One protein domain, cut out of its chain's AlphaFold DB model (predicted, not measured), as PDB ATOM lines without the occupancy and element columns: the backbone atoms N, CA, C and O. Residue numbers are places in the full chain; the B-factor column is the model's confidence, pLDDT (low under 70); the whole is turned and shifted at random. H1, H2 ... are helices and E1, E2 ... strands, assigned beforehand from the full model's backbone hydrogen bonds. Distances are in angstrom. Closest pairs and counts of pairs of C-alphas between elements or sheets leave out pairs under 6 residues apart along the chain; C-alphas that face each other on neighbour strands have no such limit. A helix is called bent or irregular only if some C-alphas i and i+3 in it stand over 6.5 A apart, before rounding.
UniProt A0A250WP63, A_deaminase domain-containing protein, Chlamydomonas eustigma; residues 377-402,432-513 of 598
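This is residues 377 to 402 and 432 to 513 of the 598 residues of the protein "A_deaminase domain-containing protein" of Chlamydomonas eustigma (UniProt A0A250WP63). The model is a wide V of helices with a small strand hairpin, E1 and E2, beyond the tip of one arm. H2 with H1 beside it makes that arm; the bent helix H3 makes the other, and its residues 485 to 512 stick out free. The printed part has 108 residues, with three named helices and two named strands in the order H1, E1, E2, H2, H3; its class is mostly helix and its sheet antiparallel. It is extended and flat, with a radius of gyration of the C-alphas of 22.7 A and spans of 66 by 45 by 20 A.

E1, residues 434 to 438, and E2, residues 441 to 445, form an antiparallel hairpin at 153 degrees; N 436 and O 443 are within hydrogen-bond range at 3.0 A, N 445 and O 434 at 2.8 A. H2, residues 461 to 476, is apart from E1. H1, residues 377 to 395, touches H2 at a shallow tilt of 29 degrees, opposite ways; their closest C-alphas, of Ile 388 and Ile 471, are 6.1 A apart. H3, residues 478 to 512, was assigned as one helix by its hydrogen bonds but is bent: C-alphas 501 and 504 are 7.9 A apart, and arms H3a, residues 478 to 501, and H3b, residues 504 to 512, stand at a steep tilt of 63 degrees. H1, with residues 377 to 381 alone, touches H3a about perpendicular at 87 degrees, the closest C-alphas being those of Val 381 and Met 480, 5.7 A apart. H2 and H3a are close but not clearly touching, only just about perpendicular at 71 degrees; their closest C-alphas, of Tyr 474 and Met 480, are 7.0 A apart. In H1, H2, H3a and H3b every O i to N i+4 pair is within hydrogen-bond range.

H1 begins at C-alpha 377 (47.474, 44.227, -21.036) and is 27.6 A long. H2 is 22.5 A long, H3a 34.7 A, and H3b ends at C-alpha 512 (29.986, 57.394, 21.513).

The C-alphas of Ser 449 and Asp 504, the two farthest apart, are 66.5 A apart. Residues 403 to 431 are not printed; C-alphas 402 and 432 are 25.4 A apart across the cut. The link from E2 to H2 is long, with 15 residues. Residues 449 and 451 have pLDDT under 70.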
ATOM      1  N   GLU A 377      47.315  45.413 -21.904       85.75
ATOM      2  CA  GLU A 377      47.474  44.227 -21.036       85.75
ATOM      3  C   GLU A 377      46.648  44.280 -19.733       85.75
ATOM      4  O   GLU A 377      46.307  43.245 -19.158       85.75
ATOM      5  N   VAL A 378      46.358  45.483 -19.224       88.00
ATOM      6  CA  VAL A 378      45.572  45.691 -17.997       88.00
ATOM      7  C   VAL A 378      44.078  45.595 -18.295       88.00
ATOM      8  O   VAL A 378      43.343  44.998 -17.505       88.00
ATOM      9  N   GLU A 379      43.634  46.136 -19.431       91.00
ATOM     10  CA  GLU A 379      42.253  46.024 -19.908       91.00
ATOM     11  C   GLU A 379      41.872  44.558 -20.171       91.00
ATOM     12  O   GLU A 379      40.871  44.082 -19.630       91.00
ATOM     13  N   ASP A 380      42.728  43.799 -20.864       92.06
ATOM     14  CA  ASP A 380      42.579  42.348 -21.064       92.06
ATOM     15  C   ASP A 380      42.428  41.582 -19.739       92.06
ATOM     16  O   ASP A 380      41.516  40.768 -19.567       92.06
ATOM     17  N   VAL A 381      43.291  41.867 -18.758       93.50
ATOM     18  CA  VAL A 381      43.222  41.241 -17.428       93.50
ATOM     19  C   VAL A 381      41.934  41.624 -16.689       93.50
ATOM     20  O   VAL A 381      41.338  40.778 -16.016       93.50
ATOM     21  N   CYS A 382      41.452  42.859 -16.832       92.44
ATOM     22  CA  CYS A 382      40.175  43.272 -16.250       92.44
ATOM     23  C   CYS A 382      38.999  42.547 -16.918       92.44
ATOM     24  O   CYS A 382      38.125  42.040 -16.212       92.44
ATOM     25  N   ASN A 383      39.014  42.394 -18.244       93.88
ATOM     26  CA  ASN A 383      38.013  41.635 -18.995       93.88
ATOM     27  C   ASN A 383      37.967  40.156 -18.563       93.88
ATOM     28  O   ASN A 383      36.883  39.635 -18.285       93.88
ATOM     29  N   MET A 384      39.120  39.502 -18.366       94.81
ATOM     30  CA  MET A 384      39.188  38.138 -17.808       94.81
ATOM     31  C   MET A 384      38.604  38.054 -16.386       94.81
ATOM     32  O   MET A 384      37.892  37.103 -16.057       94.81
ATOM     33  N   ILE A 385      38.855  39.052 -15.530       94.69
ATOM     34  CA  ILE A 385      38.274  39.118 -14.177       94.69
ATOM     35  C   ILE A 385      36.749  39.317 -14.243       94.69
ATOM     36  O   ILE A 385      36.016  38.660 -13.499       94.69
ATOM     37  N   HIS A 386      36.250  40.160 -15.151       95.38
ATOM     38  CA  HIS A 386      34.814  40.325 -15.392       95.38
ATOM     39  C   HIS A 386      34.153  39.024 -15.880       95.38
ATOM     40  O   HIS A 386      33.065  38.688 -15.402       95.38
ATOM     41  N   GLU A 387      34.818  38.250 -16.742       95.56
ATOM     42  CA  GLU A 387      34.355  36.925 -17.175       95.56
ATOM     43  C   GLU A 387      34.214  35.966 -15.978       95.56
ATOM     44  O   GLU A 387      33.136  35.409 -15.762       95.56
ATOM     45  N   ILE A 388      35.240  35.851 -15.120       95.69
ATOM     46  CA  ILE A 388      35.210  35.017 -13.898       95.69
ATOM     47  C   ILE A 388      34.078  35.446 -12.950       95.69
ATOM     48  O   ILE A 388      33.375  34.603 -12.383       95.69
ATOM     49  N   LEU A 389      33.871  36.754 -12.769       95.56
ATOM     50  CA  LEU A 389      32.784  37.273 -11.935       95.56
ATOM     51  C   LEU A 389      31.406  36.945 -12.523       95.56
ATOM     52  O   LEU A 389      30.481  36.656 -11.763       95.56
ATOM     53  N   ASN A 390      31.260  36.938 -13.847       94.81
ATOM     54  CA  ASN A 390      30.016  36.559 -14.513       94.81
ATOM     55  C   ASN A 390      29.777  35.038 -14.472       94.81
ATOM     56  O   ASN A 390      28.658  34.628 -14.158       94.81
ATOM     57  N   MET A 391      30.811  34.199 -14.624       94.00
ATOM     58  CA  MET A 391      30.720  32.756 -14.339       94.00
ATOM     59  C   MET A 391      30.252  32.507 -12.898       94.00
ATOM     60  O   MET A 391      29.333  31.720 -12.664       94.00
ATOM     61  N   ARG A 392      30.823  33.221 -11.916       93.94
ATOM     62  CA  ARG A 392      30.397  33.115 -10.512       93.94
ATOM     63  C   ARG A 392      28.937  33.529 -10.319       93.94
ATOM     64  O   ARG A 392      28.239  32.861  -9.565       93.94
ATOM     65  N   LYS A 393      28.461  34.594 -10.979       92.19
ATOM     66  CA  LYS A 393      27.039  34.999 -10.935       92.19
ATOM     67  C   LYS A 393      26.117  33.936 -11.542       92.19
ATOM     68  O   LYS A 393      25.052  33.715 -10.986       92.19
ATOM     69  N   LYS A 394      26.526  33.281 -12.640       92.00
ATOM     70  CA  LYS A 394      25.758  32.214 -13.304       92.00
ATOM     71  C   LYS A 394      25.557  30.994 -12.397       92.00
ATOM     72  O   LYS A 394      24.457  30.458 -12.341       92.00
ATOM     73  N   TRP A 395      26.615  30.542 -11.722       91.69
ATOM     74  CA  TRP A 395      26.599  29.279 -10.968       91.69
ATOM     75  C   TRP A 395      26.246  29.420  -9.479       91.69
ATOM     76  O   TRP A 395      25.859  28.437  -8.851       91.69
ATOM     77  N   LEU A 396      26.376  30.612  -8.884       91.81
ATOM     78  CA  LEU A 396      26.031  30.836  -7.478       91.81
ATOM     79  C   LEU A 396      24.518  31.025  -7.313       91.81
ATOM     80  O   LEU A 396      24.000  32.110  -7.577       91.81
ATOM     81  N   PHE A 397      23.835  29.999  -6.798       89.56
ATOM     82  CA  PHE A 397      22.436  30.117  -6.386       89.56
ATOM     83  C   PHE A 397      22.234  31.292  -5.419       89.56
ATOM     84  O   PHE A 397      22.992  31.481  -4.461       89.56
ATOM     85  N   LYS A 398      21.162  32.045  -5.656       85.00
ATOM     86  CA  LYS A 398      20.594  33.027  -4.737       85.00
ATOM     87  C   LYS A 398      19.081  32.804  -4.698       85.00
ATOM     88  O   LYS A 398      18.512  32.529  -5.755       85.00
ATOM     89  N   PRO A 399      18.422  32.939  -3.535       82.31
ATOM     90  CA  PRO A 399      16.968  33.012  -3.507       82.31
ATOM     91  C   PRO A 399      16.507  34.261  -4.276       82.31
ATOM     92  O   PRO A 399      17.204  35.278  -4.278       82.31
ATOM     93  N   VAL A 400      15.348  34.168  -4.934       78.75
ATOM     94  CA  VAL A 400      14.750  35.278  -5.700       78.75
ATOM     95  C   VAL A 400      14.427  36.455  -4.774       78.75
ATOM     96  O   VAL A 400      14.700  37.606  -5.102       78.75
ATOM     97  N   GLU A 401      13.927  36.147  -3.580       78.44
ATOM     98  CA  GLU A 401      13.677  37.104  -2.506       78.44
ATOM     99  C   GLU A 401      14.808  37.044  -1.474       78.44
ATOM    100  O   GLU A 401      15.215  35.969  -1.023       78.44
ATOM    101  N   GLY A 402      15.317  38.206  -1.070       74.81
ATOM    102  CA  GLY A 402      16.324  38.292  -0.018       74.81
ATOM    103  C   GLY A 402      15.698  38.216   1.382       74.81
ATOM    104  O   GLY A 402      14.563  38.652   1.572       74.81
ATOM    105  N   ALA A 432       2.073  19.164  -4.999       85.06
ATOM    106  CA  ALA A 432       1.739  18.418  -6.220       85.06
ATOM    107  C   ALA A 432       2.946  18.082  -7.128       85.06
ATOM    108  O   ALA A 432       2.853  17.173  -7.948       85.06
ATOM    109  N   HIS A 433       4.066  18.797  -6.967       88.50
ATOM    110  CA  HIS A 433       5.259  18.688  -7.812       88.50
ATOM    111  C   HIS A 433       5.831  17.267  -7.911       88.50
ATOM    112  O   HIS A 433       6.042  16.592  -6.898       88.50
ATOM    113  N   ALA A 434       6.198  16.863  -9.127       87.62
ATOM    114  CA  ALA A 434       6.984  15.657  -9.372       87.62
ATOM    115  C   ALA A 434       8.492  15.965  -9.321       87.62
ATOM    116  O   ALA A 434       8.921  17.087  -9.586       87.62
ATOM    117  N   TYR A 435       9.326  14.967  -9.015       89.62
ATOM    118  CA  TYR A 435      10.784  15.117  -9.041       89.62
ATOM    119  C   TYR A 435      11.479  13.879  -9.609       89.62
ATOM    120  O   TYR A 435      11.004  12.752  -9.458       89.62
ATOM    121  N   ARG A 436      12.644  14.081 -10.233       90.00
ATOM    122  CA  ARG A 436      13.444  13.009 -10.842       90.00
ATOM    123  C   ARG A 436      14.931  13.343 -10.815       90.00
ATOM    124  O   ARG A 436      15.318  14.494 -10.989       90.00
ATOM    125  N   MET A 437      15.770  12.325 -10.639       91.69
ATOM    126  CA  MET A 437      17.213  12.459 -10.830       91.69
ATOM    127  C   MET A 437      17.569  12.207 -12.300       91.69
ATOM    128  O   MET A 437      17.207  11.170 -12.856       91.69
ATOM    129  N   VAL A 438      18.289  13.143 -12.914       88.50
ATOM    130  CA  VAL A 438      18.805  13.061 -14.288       88.50
ATOM    131  C   VAL A 438      20.263  13.509 -14.252       88.50
ATOM    132  O   VAL A 438      20.556  14.598 -13.767       88.50
ATOM    133  N   ASP A 439      21.181  12.650 -14.697       87.00
ATOM    134  CA  ASP A 439      22.636  12.894 -14.703       87.00
ATOM    135  C   ASP A 439      23.219  13.324 -13.338       87.00
ATOM    136  O   ASP A 439      24.160  14.109 -13.246       87.00
ATOM    137  N   GLY A 440      22.632  12.812 -12.248       87.69
ATOM    138  CA  GLY A 440      22.991  13.154 -10.865       87.69
ATOM    139  C   GLY A 440      22.376  14.459 -10.339       87.69
ATOM    140  O   GLY A 440      22.504  14.754  -9.153       87.69
ATOM    141  N   VAL A 441      21.671  15.218 -11.181       90.06
ATOM    142  CA  VAL A 441      20.960  16.450 -10.813       90.06
ATOM    143  C   VAL A 441      19.498  16.129 -10.500       90.06
ATOM    144  O   VAL A 441      18.823  15.440 -11.266       90.06
ATOM    145  N   MET A 442      18.987  16.636  -9.378       90.25
ATOM    146  CA  MET A 442      17.562  16.562  -9.047       90.25
ATOM    147  C   MET A 442      16.803  17.667  -9.786       90.25
ATOM    148  O   MET A 442      17.046  18.848  -9.545       90.25
ATOM    149  N   ARG A 443      15.880  17.278 -10.667       89.75
ATOM    150  CA  ARG A 443      14.948  18.164 -11.378       89.75
ATOM    151  C   ARG A 443      13.568  18.069 -10.727       89.75
ATOM    152  O   ARG A 443      13.182  16.997 -10.253       89.75
ATOM    153  N   VAL A 444      12.845  19.187 -10.696       89.81
ATOM    154  CA  VAL A 444      11.501  19.306 -10.109       89.81
ATOM    155  C   VAL A 444      10.567  19.888 -11.160       89.81
ATOM    156  O   VAL A 444      10.870  20.929 -11.743       89.81
ATOM    157  N   PHE A 445       9.445  19.212 -11.387       89.00
ATOM    158  CA  PHE A 445       8.462  19.531 -12.413       89.00
ATOM    159  C   PHE A 445       7.151  20.009 -11.790       89.00
ATOM    160  O   PHE A 445       6.799  19.592 -10.683       89.00
ATOM    161  N   THR A 446       6.432  20.872 -12.510       85.94
ATOM    162  CA  THR A 446       5.102  21.367 -12.119       85.94
ATOM    163  C   THR A 446       4.127  20.211 -11.889       85.94
ATOM    164  O   THR A 446       3.576  20.069 -10.799       85.94
ATOM    165  N   ASP A 447       4.014  19.341 -12.892       79.25
ATOM    166  CA  ASP A 447       3.133  18.177 -12.944       79.25
ATOM    167  C   ASP A 447       3.911  16.866 -13.145       79.25
ATOM    168  O   ASP A 447       5.050  16.835 -13.619       79.25
ATOM    169  N   ALA A 448       3.231  15.741 -12.905       70.94
ATOM    170  CA  ALA A 448       3.705  14.392 -13.246       70.94
ATOM    171  C   ALA A 448       3.852  14.125 -14.766       70.94
ATOM    172  O   ALA A 448       4.186  13.011 -15.165       70.94
ATOM    173  N   SER A 449       3.599  15.127 -15.615       69.56
ATOM    174  CA  SER A 449       3.792  15.097 -17.070       69.56
ATOM    175  C   SER A 449       5.228  15.420 -17.517       69.56
ATOM    176  O   SER A 449       5.506  15.347 -18.711       69.56
ATOM    177  N   GLU A 450       6.119  15.801 -16.589       71.38
ATOM    178  CA  GLU A 450       7.495  16.279 -16.849       71.38
ATOM    179  C   GLU A 450       7.583  17.501 -17.801       71.38
ATOM    180  O   GLU A 450       8.651  17.813 -18.322       71.38
ATOM    181  N   ALA A 451       6.471  18.216 -18.024       68.81
ATOM    182  CA  ALA A 451       6.353  19.220 -19.087       68.81
ATOM    183  C   ALA A 451       7.101  20.544 -18.825       68.81
ATOM    184  O   ALA A 451       7.611  21.147 -19.769       68.81
ATOM    185  N   GLU A 452       7.186  21.002 -17.570       77.94
ATOM    186  CA  GLU A 452       7.936  22.208 -17.202       77.94
ATOM    187  C   GLU A 452       8.729  22.022 -15.901       77.94
ATOM    188  O   GLU A 452       8.193  21.595 -14.878       77.94
ATOM    189  N   GLU A 453      10.018  22.379 -15.939       80.56
ATOM    190  CA  GLU A 453      10.885  22.460 -14.762       80.56
ATOM    191  C   GLU A 453      10.628  23.750 -13.972       80.56
ATOM    192  O   GLU A 453      10.837  24.852 -14.484       80.56
ATOM    193  N   VAL A 454      10.265  23.603 -12.693       81.44
ATOM    194  CA  VAL A 454      10.009  24.715 -11.754       81.44
ATOM    195  C   VAL A 454      11.278  25.531 -11.491       81.44
ATOM    196  O   VAL A 454      11.222  26.747 -11.315       81.44
ATOM    197  N   PHE A 455      12.442  24.873 -11.477       81.00
ATOM    198  CA  PHE A 455      13.740  25.522 -11.311       81.00
ATOM    199  C   PHE A 455      14.733  25.029 -12.369       81.00
ATOM    200  O   PHE A 455      15.310  23.946 -12.252       81.00
ATOM    201  N   LYS A 456      14.930  25.849 -13.403       82.75
ATOM    202  CA  LYS A 456      15.814  25.569 -14.543       82.75
ATOM    203  C   LYS A 456      17.274  25.771 -14.117       82.75
ATOM    204  O   LYS A 456      17.697  26.883 -13.803       82.75
ATOM    205  N   VAL A 457      18.044  24.683 -14.073       85.06
ATOM    206  CA  VAL A 457      19.458  24.697 -13.650       85.06
ATOM    207  C   VAL A 457      20.321  25.416 -14.712       85.06
ATOM    208  O   VAL A 457      20.103  25.177 -15.898       85.06
ATOM    209  N   PRO A 458      21.321  26.257 -14.356       84.44
ATOM    210  CA  PRO A 458      22.050  27.106 -15.321       84.44
ATOM    211  C   PRO A 458      22.878  26.401 -16.417       84.44
ATOM    212  O   PRO A 458      23.525  27.075 -17.226       84.44
ATOM    213  N   GLY A 459      22.932  25.071 -16.430       86.25
ATOM    214  CA  GLY A 459      23.678  24.268 -17.395       86.25
ATOM    215  C   GLY A 459      23.922  22.845 -16.895       86.25
ATOM    216  O   GLY A 459      23.508  22.470 -15.797       86.25
ATOM    217  N   THR A 460      24.623  22.065 -17.707       90.31
ATOM    218  CA  THR A 460      24.995  20.673 -17.430       90.31
ATOM    219  C   THR A 460      26.287  20.609 -16.605       90.31
ATOM    220  O   THR A 460      27.074  21.558 -16.576       90.31
ATOM    221  N   ALA A 461      26.559  19.475 -15.948       91.06
ATOM    222  CA  ALA A 461      27.807  19.257 -15.208       91.06
ATOM    223  C   ALA A 461      29.069  19.445 -16.082       91.06
ATOM    224  O   ALA A 461      30.079  19.957 -15.601       91.06
ATOM    225  N   THR A 462      29.001  19.096 -17.372       92.94
ATOM    226  CA  THR A 462      30.043  19.390 -18.373       92.94
ATOM    227  C   THR A 462      30.384  20.872 -18.428       92.94
ATOM    228  O   THR A 462      31.556  21.236 -18.378       92.94
ATOM    229  N   ASP A 463      29.357  21.715 -18.467       93.12
ATOM    230  CA  ASP A 463      29.467  23.159 -18.652       93.12
ATOM    231  C   ASP A 463      30.062  23.795 -17.390       93.12
ATOM    232  O   ASP A 463      30.879  24.711 -17.464       93.12
ATOM    233  N   PHE A 464      29.708  23.267 -16.214       93.81
ATOM    234  CA  PHE A 464      30.358  23.642 -14.961       93.81
ATOM    235  C   PHE A 464      31.858  23.311 -14.989       93.81
ATOM    236  O   PHE A 464      32.676  24.168 -14.653       93.81
ATOM    237  N   PHE A 465      32.247  22.111 -15.438       95.06
ATOM    238  CA  PHE A 465      33.661  21.733 -15.523       95.06
ATOM    239  C   PHE A 465      34.439  22.535 -16.579       95.06
ATOM    240  O   PHE A 465      35.582  22.909 -16.315       95.06
ATOM    241  N   THR A 466      33.851  22.870 -17.735       95.69
ATOM    242  CA  THR A 466      34.526  23.724 -18.732       95.69
ATOM    243  C   THR A 466      34.743  25.142 -18.215       95.69
ATOM    244  O   THR A 466      35.848  25.671 -18.343       95.69
ATOM    245  N   GLU A 467      33.742  25.745 -17.567       95.31
ATOM    246  CA  GLU A 467      33.877  27.084 -16.983       95.31
ATOM    247  C   GLU A 467      34.855  27.072 -15.792       95.31
ATOM    248  O   GLU A 467      35.722  27.939 -15.690       95.31
ATOM    249  N   MET A 468      34.834  26.030 -14.952       95.31
ATOM    250  CA  MET A 468      35.835  25.824 -13.895       95.31
ATOM    251  C   MET A 468      37.260  25.737 -14.469       95.31
ATOM    252  O   MET A 468      38.181  26.356 -13.929       95.31
ATOM    253  N   HIS A 469      37.463  25.025 -15.582       96.12
ATOM    254  CA  HIS A 469      38.761  24.959 -16.258       96.12
ATOM    255  C   HIS A 469      39.195  26.313 -16.854       96.12
ATOM    256  O   HIS A 469      40.389  26.617 -16.822       96.12
ATOM    257  N   ARG A 470      38.268  27.168 -17.321       95.00
ATOM    258  CA  ARG A 470      38.578  28.560 -17.722       95.00
ATOM    259  C   ARG A 470      39.055  29.390 -16.532       95.00
ATOM    260  O   ARG A 470      40.111  30.011 -16.624       95.00
ATOM    261  N   ILE A 471      38.354  29.331 -15.395       95.94
ATOM    262  CA  ILE A 471      38.757  30.026 -14.155       95.94
ATOM    263  C   ILE A 471      40.154  29.574 -13.711       95.94
ATOM    264  O   ILE A 471      40.998  30.413 -13.398       95.94
ATOM    265  N   LEU A 472      40.433  28.265 -13.723       95.69
ATOM    266  CA  LEU A 472      41.756  27.726 -13.385       95.69
ATOM    267  C   LEU A 472      42.839  28.188 -14.372       95.69
ATOM    268  O   LEU A 472      43.929  28.565 -13.939       95.69
ATOM    269  N   ARG A 473      42.542  28.226 -15.680       95.44
ATOM    270  CA  ARG A 473      43.463  28.737 -16.709       95.44
ATOM    271  C   ARG A 473      43.788  30.214 -16.492       95.44
ATOM    272  O   ARG A 473      44.963  30.560 -16.469       95.44
ATOM    273  N   TYR A 474      42.782  31.068 -16.298       94.81
ATOM    274  CA  TYR A 474      42.984  32.501 -16.054       94.81
ATOM    275  C   TYR A 474      43.716  32.761 -14.732       94.81
ATOM    276  O   TYR A 474      44.669  33.535 -14.699       94.81
ATOM    277  N   SER A 475      43.357  32.043 -13.662       94.00
ATOM    278  CA  SER A 475      44.058  32.076 -12.369       94.00
ATOM    279  C   SER A 475      45.539  31.682 -12.485       94.00
ATOM    280  O   SER A 475      46.378  32.155 -11.718       94.00
ATOM    281  N   ALA A 476      45.905  30.855 -13.472       94.44
ATOM    282  CA  ALA A 476      47.289  30.467 -13.720       94.44
ATOM    283  C   ALA A 476      48.128  31.526 -14.471       94.44
ATOM    284  O   ALA A 476      49.360  31.468 -14.366       94.44
ATOM    285  N   LEU A 477      47.517  32.482 -15.185       95.19
ATOM    286  CA  LEU A 477      48.220  33.447 -16.047       95.19
ATOM    287  C   LEU A 477      49.144  34.403 -15.270       95.19
ATOM    288  O   LEU A 477      48.829  34.857 -14.170       95.19
ATOM    289  N   GLY A 478      50.283  34.746 -15.880       93.94
ATOM    290  CA  GLY A 478      51.269  35.681 -15.322       93.94
ATOM    291  C   GLY A 478      50.720  37.100 -15.105       93.94
ATOM    292  O   GLY A 478      50.731  37.557 -13.962       93.94
ATOM    293  N   PRO A 479      50.188  37.779 -16.145       92.38
ATOM    294  CA  PRO A 479      49.641  39.133 -16.019       92.38
ATOM    295  C   PRO A 479      48.534  39.243 -14.961       92.38
ATOM    296  O   PRO A 479      48.604  40.111 -14.093       92.38
ATOM    297  N   MET A 480      47.590  38.291 -14.946       93.69
ATOM    298  CA  MET A 480      46.549  38.157 -13.912       93.69
ATOM    299  C   MET A 480      47.134  38.162 -12.492       93.69
ATOM    300  O   MET A 480      46.684  38.933 -11.642       93.69
ATOM    301  N   LYS A 481      48.149  37.331 -12.221       94.19
ATOM    302  CA  LYS A 481      48.808  37.252 -10.904       94.19
ATOM    303  C   LYS A 481      49.519  38.552 -10.535       94.19
ATOM    304  O   LYS A 481      49.327  39.045  -9.428       94.19
ATOM    305  N   SER A 482      50.304  39.124 -11.448       92.62
ATOM    306  CA  SER A 482      51.046  40.367 -11.196       92.62
ATOM    307  C   SER A 482      50.109  41.547 -10.924       92.62
ATOM    308  O   SER A 482      50.297  42.277  -9.950       92.62
ATOM    309  N   PHE A 483      49.057  41.698 -11.735       92.31
ATOM    310  CA  PHE A 483      48.044  42.739 -11.575       92.31
ATOM    311  C   PHE A 483      47.257  42.581 -10.273       92.31
ATOM    312  O   PHE A 483      47.150  43.533  -9.499       92.31
ATOM    313  N   THR A 484      46.743  41.380  -9.985       93.19
ATOM    314  CA  THR A 484      45.972  41.145  -8.753       93.19
ATOM    315  C   THR A 484      46.833  41.303  -7.501       93.19
ATOM    316  O   THR A 484      46.374  41.924  -6.546       93.19
ATOM    317  N   HIS A 485      48.093  40.856  -7.511       93.75
ATOM    318  CA  HIS A 485      49.034  41.095  -6.413       93.75
ATOM    319  C   HIS A 485      49.284  42.594  -6.188       93.75
ATOM    320  O   HIS A 485      49.140  43.080  -5.066       93.75
ATOM    321  N   HIS A 486      49.595  43.354  -7.245       91.25
ATOM    322  CA  HIS A 486      49.795  44.803  -7.141       91.25
ATOM    323  C   HIS A 486      48.530  45.515  -6.633       91.25
ATOM    324  O   HIS A 486      48.610  46.364  -5.745       91.25
ATOM    325  N   ARG A 487      47.345  45.124  -7.122       91.62
ATOM    326  CA  ARG A 487      46.067  45.693  -6.679       91.62
ATOM    327  C   ARG A 487      45.756  45.373  -5.215       91.62
ATOM    328  O   ARG A 487      45.254  46.252  -4.521       91.62
ATOM    329  N   LEU A 488      46.071  44.168  -4.735       94.75
ATOM    330  CA  LEU A 488      45.923  43.790  -3.324       94.75
ATOM    331  C   LEU A 488      46.869  44.595  -2.422       94.75
ATOM    332  O   LEU A 488      46.408  45.167  -1.438       94.75
ATOM    333  N   MET A 489      48.145  44.730  -2.797       94.00
ATOM    334  CA  MET A 489      49.116  45.563  -2.069       94.00
ATOM    335  C   MET A 489      48.687  47.035  -2.001       94.00
ATOM    336  O   MET A 489      48.766  47.653  -0.943       94.00
ATOM    337  N   LEU A 490      48.165  47.593  -3.099       91.75
ATOM    338  CA  LEU A 490      47.640  48.962  -3.132       91.75
ATOM    339  C   LEU A 490      46.402  49.126  -2.230       91.75
ATOM    340  O   LEU A 490      46.262  50.150  -1.561       91.75
ATOM    341  N   LEU A 491      45.513  48.126  -2.175       93.06
ATOM    342  CA  LEU A 491      44.353  48.128  -1.276       93.06
ATOM    343  C   LEU A 491      44.764  48.025   0.203       93.06
ATOM    344  O   LEU A 491      44.200  48.736   1.032       93.06
ATOM    345  N   GLU A 492      45.768  47.209   0.528       94.56
ATOM    346  CA  GLU A 492      46.330  47.108   1.881       94.56
ATOM    347  C   GLU A 492      47.005  48.420   2.312       94.56
ATOM    348  O   GLU A 492      46.697  48.957   3.375       94.56
ATOM    349  N   GLN A 493      47.855  49.007   1.462       93.06
ATOM    350  CA  GLN A 493      48.474  50.313   1.715       93.06
ATOM    351  C   GLN A 493      47.426  51.418   1.905       93.06
ATOM    352  O   GLN A 493      47.553  52.244   2.810       93.06
ATOM    353  N   LYS A 494      46.356  51.405   1.100       92.00
ATOM    354  CA  LYS A 494      45.221  52.325   1.235       92.00
ATOM    355  C   LYS A 494      44.480  52.148   2.563       92.00
ATOM    356  O   LYS A 494      44.121  53.149   3.180       92.00
ATOM    357  N   PHE A 495      44.262  50.911   3.009       93.44
ATOM    358  CA  PHE A 495      43.643  50.626   4.304       93.44
ATOM    359  C   PHE A 495      44.537  51.066   5.473       93.44
ATOM    360  O   PHE A 495      44.064  51.745   6.382       93.44
ATOM    361  N   ASN A 496      45.839  50.778   5.410       93.81
ATOM    362  CA  ASN A 496      46.803  51.196   6.427       93.81
ATOM    363  C   ASN A 496      46.885  52.731   6.534       93.81
ATOM    364  O   ASN A 496      46.922  53.270   7.638       93.81
ATOM    365  N   LEU A 497      46.837  53.451   5.407       92.62
ATOM    366  CA  LEU A 497      46.763  54.916   5.407       92.62
ATOM    367  C   LEU A 497      45.412  55.441   5.924       92.62
ATOM    368  O   LEU A 497      45.396  56.445   6.628       92.62
ATOM    369  N   ASN A 498      44.292  54.757   5.653       91.69
ATOM    370  CA  ASN A 498      43.005  55.102   6.268       91.69
ATOM    371  C   ASN A 498      43.078  54.980   7.796       91.69
ATOM    372  O   ASN A 498      42.702  55.917   8.493       91.69
ATOM    373  N   ALA A 499      43.602  53.863   8.305       92.56
ATOM    374  CA  ALA A 499      43.762  53.643   9.738       92.56
ATOM    375  C   ALA A 499      44.644  54.730  10.378       92.56
ATOM    376  O   ALA A 499      44.244  55.330  11.370       92.56
ATOM    377  N   MET A 500      45.790  55.070   9.776       91.94
ATOM    378  CA  MET A 500      46.664  56.141  10.286       91.94
ATOM    379  C   MET A 500      46.016  57.537  10.297       91.94
ATOM    380  O   MET A 500      46.421  58.369  11.101       91.94
ATOM    381  N   LEU A 501      45.036  57.813   9.425       90.75
ATOM    382  CA  LEU A 501      44.366  59.119   9.337       90.75
ATOM    383  C   LEU A 501      43.040  59.204  10.111       90.75
ATOM    384  O   LEU A 501      42.603  60.310  10.425       90.75
ATOM    385  N   ASN A 502      42.384  58.070  10.385       91.00
ATOM    386  CA  ASN A 502      41.030  58.023  10.949       91.00
ATOM    387  C   ASN A 502      40.912  57.237  12.273       91.00
ATOM    388  O   ASN A 502      39.845  57.283  12.880       91.00
ATOM    389  N   ALA A 503      41.968  56.574  12.774       90.38
ATOM    390  CA  ALA A 503      41.901  55.762  14.001       90.38
ATOM    391  C   ALA A 503      41.325  56.504  15.221       90.38
ATOM    392  O   ALA A 503      40.508  55.936  15.943       90.38
ATOM    393  N   ASP A 504      41.686  57.774  15.436       89.38
ATOM    394  CA  ASP A 504      41.152  58.560  16.558       89.38
ATOM    395  C   ASP A 504      39.649  58.850  16.400       89.38
ATOM    396  O   ASP A 504      38.903  58.798  17.379       89.38
ATOM    397  N   LYS A 505      39.172  59.071  15.165       88.62
ATOM    398  CA  LYS A 505      37.738  59.226  14.860       88.62
ATOM    399  C   LYS A 505      36.986  57.917  15.087       88.62
ATOM    400  O   LYS A 505      35.952  57.913  15.748       88.62
ATOM    401  N   GLU A 506      37.533  56.798  14.613       90.06
ATOM    402  CA  GLU A 506      36.969  55.458  14.825       90.06
ATOM    403  C   GLU A 506      36.921  55.091  16.324       90.06
ATOM    404  O   GLU A 506      35.938  54.519  16.798       90.06
ATOM    405  N   PHE A 507      37.936  55.477  17.104       87.81
ATOM    406  CA  PHE A 507      37.994  55.283  18.557       87.81
ATOM    407  C   PHE A 507      36.988  56.160  19.319       87.81
ATOM    408  O   PHE A 507      36.356  55.696  20.273       87.81
ATOM    409  N   LEU A 508      36.790  57.412  18.898       88.31
ATOM    410  CA  LEU A 508      35.768  58.294  19.469       88.31
ATOM    411  C   LEU A 508      34.349  57.827  19.103       88.31
ATOM    412  O   LEU A 508      33.486  57.801  19.980       88.31
ATOM    413  N   ALA A 509      34.127  57.338  17.880       87.75
ATOM    414  CA  ALA A 509      32.867  56.715  17.463       87.75
ATOM    415  C   ALA A 509      32.530  55.452  18.276       87.75
ATOM    416  O   ALA A 509      31.375  55.242  18.644       87.75
ATOM    417  N   GLN A 510      33.530  54.643  18.644       87.31
ATOM    418  CA  GLN A 510      33.333  53.519  19.569       87.31
ATOM    419  C   GLN A 510      32.930  53.991  20.976       87.31
ATOM    420  O   GLN A 510      32.026  53.410  21.578       87.31
ATOM    421  N   LYS A 511      33.544  55.065  21.499       86.94
ATOM    422  CA  LYS A 511      33.173  55.649  22.805       86.94
ATOM    423  C   LYS A 511      31.770  56.268  22.810       86.94
ATOM    424  O   LYS A 511      31.089  56.183  23.828       86.94
ATOM    425  N   ALA A 512      31.328  56.832  21.685       86.69
ATOM    426  CA  ALA A 512      29.986  57.394  21.513       86.69
ATOM    427  C   ALA A 512      28.859  56.344  21.607       86.69
ATOM    428  O   ALA A 512      27.703  56.693  21.835       86.69
ATOM    429  N   ALA A 513      29.186  55.051  21.488       85.94
ATOM    430  CA  ALA A 513      28.255  53.936  21.638       85.94
ATOM    431  C   ALA A 513      28.557  53.105  22.913       85.94
ATOM    432  O   ALA A 513      28.971  51.946  22.802       85.94
TER     433      ALA A 513